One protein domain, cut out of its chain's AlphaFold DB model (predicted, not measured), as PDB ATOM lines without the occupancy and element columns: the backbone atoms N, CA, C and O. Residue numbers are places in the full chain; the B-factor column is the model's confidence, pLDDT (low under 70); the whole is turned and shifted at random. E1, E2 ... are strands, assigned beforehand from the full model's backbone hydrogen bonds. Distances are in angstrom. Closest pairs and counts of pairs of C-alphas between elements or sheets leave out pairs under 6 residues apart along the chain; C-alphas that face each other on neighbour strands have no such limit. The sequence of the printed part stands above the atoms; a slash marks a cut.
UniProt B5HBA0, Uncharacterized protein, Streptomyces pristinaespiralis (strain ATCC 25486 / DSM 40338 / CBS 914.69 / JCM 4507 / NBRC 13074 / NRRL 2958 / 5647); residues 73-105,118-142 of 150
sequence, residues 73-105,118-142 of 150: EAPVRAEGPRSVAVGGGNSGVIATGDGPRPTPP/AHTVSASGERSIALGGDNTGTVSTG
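AT A GLANCE: This is residues 73 to 105 and 118 to 142 of the 150 residues of an uncharacterized protein of Streptomyces pristinaespiralis (strain ATCC 25486 / DSM 40338 / CBS 914.69 / JCM 4507 / NBRC 13074 / NRRL 2958 / 5647) (UniProt B5HBA0). The model has little regular structure: two winding stretches of chain, residues 73 to 96 and 118 to 142, follow much the same looping path and are stacked one on the other as two turns. Short parallel strands, E1 then E2 along the chain, join the turns, and residues 99 to 105 carry the first turn on, folding back beside the stack. The printed part has 58 residues and no named helix; it is all strand by class, with 6 residues in named elements. It is compact, with a radius of gyration of the C-alphas of 11.3 A, and flat, spanning 32 by 24 by 10 A.

IN THESE COORDINATES: E1 is residues 84 to 86, 6.7 A long, beginning at C-alpha 84 (170.115, 219.362, 195.290). E2 is residues 129 to 131, 6.8 A long, ending at C-alpha 131 (164.404, 212.536, 195.031).

HOW THE PARTS SIT: E1 and E2 are parallel neighbours, 2 degrees between directions. C-alphas 85 and 130 face each other at 5.4 A; N 86 and O 130 are within hydrogen-bond range, 3.4 A. Residues 77 to 78 pair with 122 to 123, and 94 to 95 with 139 to 140, both parallel.

THE WHOLE: Residues 106 to 117 are not printed; C-alphas 105 and 118 are 27.9 A apart across this cut, which lies in the link from E1 to E2. Mean pLDDT of the printed part is 72.0, with 17 residues under 70, among them 99 to 105.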
ATOM      1  N   GLU A  73     173.653 204.844 204.325       54.50
ATOM      2  CA  GLU A  73     172.908 205.908 203.631       54.50
ATOM      3  C   GLU A  73     173.402 205.974 202.196       54.50
ATOM      4  O   GLU A  73     174.560 206.345 201.972       54.50
ATOM      5  N   ALA A  74     172.597 205.463 201.252       60.31
ATOM      6  CA  ALA A  74     173.032 205.386 199.866       60.31
ATOM      7  C   ALA A  74     173.540 206.785 199.507       60.31
ATOM      8  O   ALA A  74     172.821 207.749 199.780       60.31
ATOM      9  N   PRO A  75     174.786 206.929 199.018       69.00
ATOM     10  CA  PRO A  75     175.480 208.206 199.055       69.00
ATOM     11  C   PRO A  75     174.644 209.270 198.347       69.00
ATOM     12  O   PRO A  75     174.482 209.237 197.128       69.00
ATOM     13  N   VAL A  76     174.091 210.197 199.131       73.06
ATOM     14  CA  VAL A  76     173.289 211.310 198.628       73.06
ATOM     15  C   VAL A  76     174.268 212.323 198.066       73.06
ATOM     16  O   VAL A  76     174.973 213.004 198.813       73.06
ATOM     17  N   ARG A  77     174.362 212.390 196.739       80.38
ATOM     18  CA  ARG A  77     175.348 213.231 196.064       80.38
ATOM     19  C   ARG A  77     174.666 214.200 195.109       80.38
ATOM     20  O   ARG A  77     173.932 213.794 194.213       80.38
ATOM     21  N   ALA A  78     174.951 215.483 195.306       77.00
ATOM     22  CA  ALA A  78     174.616 216.555 194.381       77.00
ATOM     23  C   ALA A  78     175.919 217.117 193.807       77.00
ATOM     24  O   ALA A  78     176.799 217.529 194.562       77.00
ATOM     25  N   GLU A  79     176.053 217.122 192.483       80.88
ATOM     26  CA  GLU A  79     177.213 217.702 191.804       80.88
ATOM     27  C   GLU A  79     176.776 218.792 190.830       80.88
ATOM     28  O   GLU A  79     175.814 218.621 190.079       80.88
ATOM     29  N   GLY A  80     177.508 219.906 190.832       78.88
ATOM     30  CA  GLY A  80     177.268 221.048 189.953       78.88
ATOM     31  C   GLY A  80     176.649 222.266 190.653       78.88
ATOM     32  O   GLY A  80     176.178 222.181 191.791       78.88
ATOM     33  N   PRO A  81     176.689 223.437 189.995       71.69
ATOM     34  CA  PRO A  81     176.027 224.632 190.493       71.69
ATOM     35  C   PRO A  81     174.513 224.409 190.514       71.69
ATOM     36  O   PRO A  81     173.939 223.944 189.531       71.69
ATOM     37  N   ARG A  82     173.862 224.791 191.624       74.31
ATOM     38  CA  ARG A  82     172.398 224.696 191.792       74.31
ATOM     39  C   ARG A  82     171.857 223.257 191.781       74.31
ATOM     40  O   ARG A  82     170.734 223.023 191.340       74.31
ATOM     41  N   SER A  83     172.631 222.303 192.290       78.75
ATOM     42  CA  SER A  83     172.207 220.904 192.432       78.75
ATOM     43  C   SER A  83     171.738 220.601 193.857       78.75
ATOM     44  O   SER A  83     172.381 221.012 194.824       78.75
ATOM     45  N   VAL A  84     170.638 219.852 193.998       80.38
ATOM     46  CA  VAL A  84     170.115 219.362 195.290       80.38
ATOM     47  C   VAL A  84     169.804 217.870 195.188       80.38
ATOM     48  O   VAL A  84     169.162 217.423 194.238       80.38
ATOM     49  N   ALA A  85     170.235 217.111 196.194       82.38
ATOM     50  CA  ALA A  85     169.923 215.696 196.357       82.38
ATOM     51  C   ALA A  85     169.313 215.471 197.747       82.38
ATOM     52  O   ALA A  85     169.843 215.969 198.741       82.38
ATOM     53  N   VAL A  86     168.197 214.739 197.811       80.31
ATOM     54  CA  VAL A  86     167.495 214.420 199.064       80.31
ATOM     55  C   VAL A  86     167.378 212.905 199.201       80.31
ATOM     56  O   VAL A  86     166.721 212.248 198.392       80.31
ATOM     57  N   GLY A  87     168.017 212.354 200.235       73.06
ATOM     58  CA  GLY A  87     168.059 210.913 200.522       73.06
ATOM     59  C   GLY A  87     166.822 210.342 201.214       73.06
ATOM     60  O   GLY A  87     166.856 209.205 201.667       73.06
ATOM     61  N   GLY A  88     165.745 211.116 201.333       75.12
ATOM     62  CA  GLY A  88     164.535 210.733 202.058       75.12
ATOM     63  C   GLY A  88     163.319 211.551 201.631       75.12
ATOM     64  O   GLY A  88     163.335 212.214 200.594       75.12
ATOM     65  N   GLY A  89     162.254 211.494 202.432       74.06
ATOM     66  CA  GLY A  89     161.029 212.252 202.170       74.06
ATOM     67  C   GLY A  89     161.210 213.755 202.394       74.06
ATOM     68  O   GLY A  89     161.865 214.175 203.349       74.06
ATOM     69  N   ASN A  90     160.590 214.568 201.537       75.12
ATOM     70  CA  ASN A  90     160.552 216.024 201.679       75.12
ATOM     71  C   ASN A  90     159.104 216.535 201.769       75.12
ATOM     72  O   ASN A  90     158.262 216.238 200.917       75.12
ATOM     73  N   SER A  91     158.837 217.357 202.785       70.38
ATOM     74  CA  SER A  91     157.570 218.078 202.979       70.38
ATOM     75  C   SER A  91     157.699 219.593 202.773       70.38
ATOM     76  O   SER A  91     156.699 220.309 202.819       70.38
ATOM     77  N   GLY A  92     158.918 220.095 202.544       74.00
ATOM     78  CA  GLY A  92     159.218 221.512 202.359       74.00
ATOM     79  C   GLY A  92     159.340 221.938 200.895       74.00
ATOM     80  O   GLY A  92     159.133 221.160 199.965       74.00
ATOM     81  N   VAL A  93     159.699 223.206 200.683       73.38
ATOM     82  CA  VAL A  93     159.990 223.754 199.348       73.38
ATOM     83  C   VAL A  93     161.466 223.542 199.021       73.38
ATOM     84  O   VAL A  93     162.326 223.985 199.782       73.38
ATOM     85  N   ILE A  94     161.750 222.931 197.867       76.94
ATOM     86  CA  ILE A  94     163.105 222.820 197.310       76.94
ATOM     87  C   ILE A  94     163.201 223.752 196.099       76.94
ATOM     88  O   ILE A  94     162.455 223.597 195.129       76.94
ATOM     89  N   ALA A  95     164.122 224.713 196.162       75.12
ATOM     90  CA  ALA A  95     164.393 225.664 195.090       75.12
ATOM     91  C   ALA A  95     165.904 225.788 194.873       75.12
ATOM     92  O   ALA A  95     166.646 226.038 195.823       75.12
ATOM     93  N   THR A  96     166.348 225.609 193.630       75.69
ATOM     94  CA  THR A  96     167.771 225.672 193.260       75.69
ATOM     95  C   THR A  96     168.159 226.918 192.457       75.69
ATOM     96  O   THR A  96     169.344 227.167 192.263       75.69
ATOM     97  N   GLY A  97     167.189 227.718 192.001       69.75
ATOM     98  CA  GLY A  97     167.419 228.932 191.202       69.75
ATOM     99  C   GLY A  97     167.311 230.249 191.987       69.75
ATOM    100  O   GLY A  97     166.822 230.269 193.112       69.75
ATOM    101  N   ASP A  98     167.693 231.362 191.346       70.38
ATOM    102  CA  ASP A  98     167.624 232.735 191.902       70.38
ATOM    103  C   ASP A  98     166.220 233.374 191.799       70.38
ATOM    104  O   ASP A  98     166.043 234.574 192.016       70.38
ATOM    105  N   GLY A  99     165.221 232.591 191.384       62.66
ATOM    106  CA  GLY A  99     163.857 233.062 191.175       62.66
ATOM    107  C   GLY A  99     163.120 233.375 192.484       62.66
ATOM    108  O   GLY A  99     163.545 232.961 193.566       62.66
ATOM    109  N   PRO A 100     161.983 234.088 192.410       57.53
ATOM    110  CA  PRO A 100     161.167 234.371 193.583       57.53
ATOM    111  C   PRO A 100     160.748 233.073 194.284       57.53
ATOM    112  O   PRO A 100     160.339 232.101 193.645       57.53
ATOM    113  N   ARG A 101     160.867 233.069 195.617       60.59
ATOM    114  CA  ARG A 101     160.576 231.912 196.469       60.59
ATOM    115  C   ARG A 101     159.153 231.396 196.192       60.59
ATOM    116  O   ARG A 101     158.219 232.199 196.261       60.59
ATOM    117  N   PRO A 102     158.958 230.087 195.943       60.72
ATOM    118  CA  PRO A 102     157.621 229.517 195.844       60.72
ATOM    119  C   PRO A 102     156.843 229.793 197.133       60.72
ATOM    120  O   PRO A 102     157.369 229.604 198.234       60.72
ATOM    121  N   THR A 103     155.597 230.246 197.011       62.88
ATOM    122  CA  THR A 103     154.700 230.378 198.163       62.88
ATOM    123  C   THR A 103     154.460 228.998 198.772       62.88
ATOM    124  O   THR A 103     154.155 228.067 198.021       62.88
ATOM    125  N   PRO A 104     154.600 228.833 200.101       58.28
ATOM    126  CA  PRO A 104     154.394 227.543 200.739       58.28
ATOM    127  C   PRO A 104     152.958 227.053 200.484       58.28
ATOM    128  O   PRO A 104     152.020 227.849 200.599       58.28
ATOM    129  N   PRO A 105     152.766 225.774 200.114       60.03
ATOM    130  CA  PRO A 105     151.432 225.198 200.007       60.03
ATOM    131  C   PRO A 105     150.733 225.196 201.380       60.03
ATOM    132  O   PRO A 105     151.409 225.218 202.412       60.03
ATOM    133  N   ALA A 118     165.436 201.897 199.158       54.25
ATOM    134  CA  ALA A 118     166.892 201.996 199.072       54.25
ATOM    135  C   ALA A 118     167.349 202.020 197.603       54.25
ATOM    136  O   ALA A 118     167.660 200.988 197.007       54.25
ATOM    137  N   HIS A 119     167.383 203.209 197.008       61.94
ATOM    138  CA  HIS A 119     167.942 203.439 195.681       61.94
ATOM    139  C   HIS A 119     169.032 204.509 195.755       61.94
ATOM    140  O   HIS A 119     168.934 205.458 196.527       61.94
ATOM    141  N   THR A 120     170.082 204.364 194.944       70.75
ATOM    142  CA  THR A 120     171.084 205.420 194.768       70.75
ATOM    143  C   THR A 120     170.430 206.604 194.063       70.75
ATOM    144  O   THR A 120     169.964 206.472 192.931       70.75
ATOM    145  N   VAL A 121     170.413 207.759 194.725       73.69
ATOM    146  CA  VAL A 121     169.829 208.999 194.204       73.69
ATOM    147  C   VAL A 121     170.959 209.911 193.757       73.69
ATOM    148  O   VAL A 121     171.776 210.331 194.573       73.69
ATOM    149  N   SER A 122     171.014 210.217 192.463       76.94
ATOM    150  CA  SER A 122     172.027 211.105 191.895       76.94
ATOM    151  C   SER A 122     171.366 212.168 191.032       76.94
ATOM    152  O   SER A 122     170.548 211.851 190.168       76.94
ATOM    153  N   ALA A 123     171.740 213.424 191.270       78.06
ATOM    154  CA  ALA A 123     171.425 214.553 190.410       78.06
ATOM    155  C   ALA A 123     172.735 215.092 189.827       78.06
ATOM    156  O   ALA A 123     173.592 215.578 190.568       78.06
ATOM    157  N   SER A 124     172.881 215.014 188.505       74.94
ATOM    158  CA  SER A 124     174.007 215.594 187.774       74.94
ATOM    159  C   SER A 124     173.505 216.529 186.676       74.94
ATOM    160  O   SER A 124     172.446 216.307 186.087       74.94
ATOM    161  N   GLY A 125     174.250 217.605 186.427       76.44
ATOM    162  CA  GLY A 125     173.894 218.642 185.454       76.44
ATOM    163  C   GLY A 125     173.420 219.947 186.097       76.44
ATOM    164  O   GLY A 125     173.187 220.022 187.302       76.44
ATOM    165  N   GLU A 126     173.324 220.997 185.281       69.81
ATOM    166  CA  GLU A 126     172.822 222.297 185.728       69.81
ATOM    167  C   GLU A 126     171.322 222.186 186.019       69.81
ATOM    168  O   GLU A 126     170.571 221.687 185.183       69.81
ATOM    169  N   ARG A 127     170.890 222.669 187.192       69.31
ATOM    170  CA  ARG A 127     169.472 222.694 187.600       69.31
ATOM    171  C   ARG A 127     168.826 221.311 187.767       69.31
ATOM    172  O   ARG A 127     167.622 221.161 187.582       69.31
ATOM    173  N   SER A 128     169.592 220.303 188.164       78.25
ATOM    174  CA  SER A 128     169.070 218.948 188.376       78.25
ATOM    175  C   SER A 128     168.539 218.726 189.799       78.25
ATOM    176  O   SER A 128     169.117 219.206 190.778       78.25
ATOM    177  N   ILE A 129     167.450 217.954 189.918       75.81
ATOM    178  CA  ILE A 129     166.839 217.552 191.196       75.81
ATOM    179  C   ILE A 129     166.576 216.045 191.167       75.81
ATOM    180  O   ILE A 129     165.912 215.552 190.258       75.81
ATOM    181  N   ALA A 130     167.070 215.324 192.175       81.94
ATOM    182  CA  ALA A 130     166.805 213.900 192.358       81.94
ATOM    183  C   ALA A 130     166.244 213.635 193.763       81.94
ATOM    184  O   ALA A 130     166.759 214.149 194.761       81.94
ATOM    185  N   LEU A 131     165.171 212.843 193.822       76.31
ATOM    186  CA  LEU A 131     164.404 212.536 195.031       76.31
ATOM    187  C   LEU A 131     164.380 211.020 195.236       76.31
ATOM    188  O   LEU A 131     163.945 210.285 194.352       76.31
ATOM    189  N   GLY A 132     164.851 210.563 196.396       75.62
ATOM    190  CA  GLY A 132     164.870 209.141 196.768       75.62
ATOM    191  C   GLY A 132     163.591 208.601 197.384       75.62
ATOM    192  O   GLY A 132     163.537 207.428 197.740       75.62
ATOM    193  N   GLY A 133     162.578 209.444 197.552       73.50
ATOM    194  CA  GLY A 133     161.336 209.088 198.220       73.50
ATOM    195  C   GLY A 133     160.213 210.048 197.863       73.50
ATOM    196  O   GLY A 133     160.299 210.795 196.885       73.50
ATOM    197  N   ASP A 134     159.154 210.027 198.667       78.81
ATOM    198  CA  ASP A 134     157.970 210.836 198.409       78.81
ATOM    199  C   ASP A 134     158.255 212.334 198.572       78.81
ATOM    200  O   ASP A 134     158.872 212.789 199.543       78.81
ATOM    201  N   ASN A 135     157.735 213.121 197.633       68.19
ATOM    202  CA  ASN A 135     157.697 214.571 197.728       68.19
ATOM    203  C   ASN A 135     156.244 215.045 197.749       68.19
ATOM    204  O   ASN A 135     155.483 214.794 196.815       68.19
ATOM    205  N   THR A 136     155.883 215.776 198.799       75.50
ATOM    206  CA  THR A 136     154.542 216.368 198.952       75.50
ATOM    207  C   THR A 136     154.543 217.892 198.803       75.50
ATOM    208  O   THR A 136     153.475 218.502 198.773       75.50
ATOM    209  N   GLY A 137     155.729 218.502 198.678       72.94
ATOM    210  CA  GLY A 137     155.926 219.940 198.495       72.94
ATOM    211  C   GLY A 137     156.167 220.358 197.040       72.94
ATOM    212  O   GLY A 137     156.160 219.546 196.113       72.94
ATOM    213  N   THR A 138     156.399 221.654 196.825       75.75
ATOM    214  CA  THR A 138     156.745 222.206 195.506       75.75
ATOM    215  C   THR A 138     158.233 222.018 195.210       75.75
ATOM    216  O   THR A 138     159.085 222.393 196.019       75.75
ATOM    217  N   VAL A 139     158.534 221.490 194.021       73.25
ATOM    218  CA  VAL A 139     159.892 221.302 193.496       73.25
ATOM    219  C   VAL A 139     160.043 222.167 192.249       73.25
ATOM    220  O   VAL A 139     159.237 222.065 191.327       73.25
ATOM    221  N   SER A 140     161.045 223.046 192.228       78.12
ATOM    222  CA  SER A 140     161.288 223.934 191.090       78.12
ATOM    223  C   SER A 140     162.774 224.205 190.883       78.12
ATOM    224  O   SER A 140     163.507 224.496 191.828       78.12
ATOM    225  N   THR A 141     163.196 224.185 189.621       73.69
ATOM    226  CA  THR A 141     164.534 224.599 189.175       73.69
ATOM    227  C   THR A 141     164.664 226.113 188.986       73.69
ATOM    228  O   THR A 141     165.739 226.616 188.653       73.69
ATOM    229  N   GLY A 142     163.571 226.862 189.182       66.81
ATOM    230  CA  GLY A 142     163.540 228.315 189.018       66.81
ATOM    231  C   GLY A 142     163.619 228.802 187.568       66.81
ATOM    232  O   GLY A 142     163.841 229.990 187.351       66.81
TER     233      GLY A 142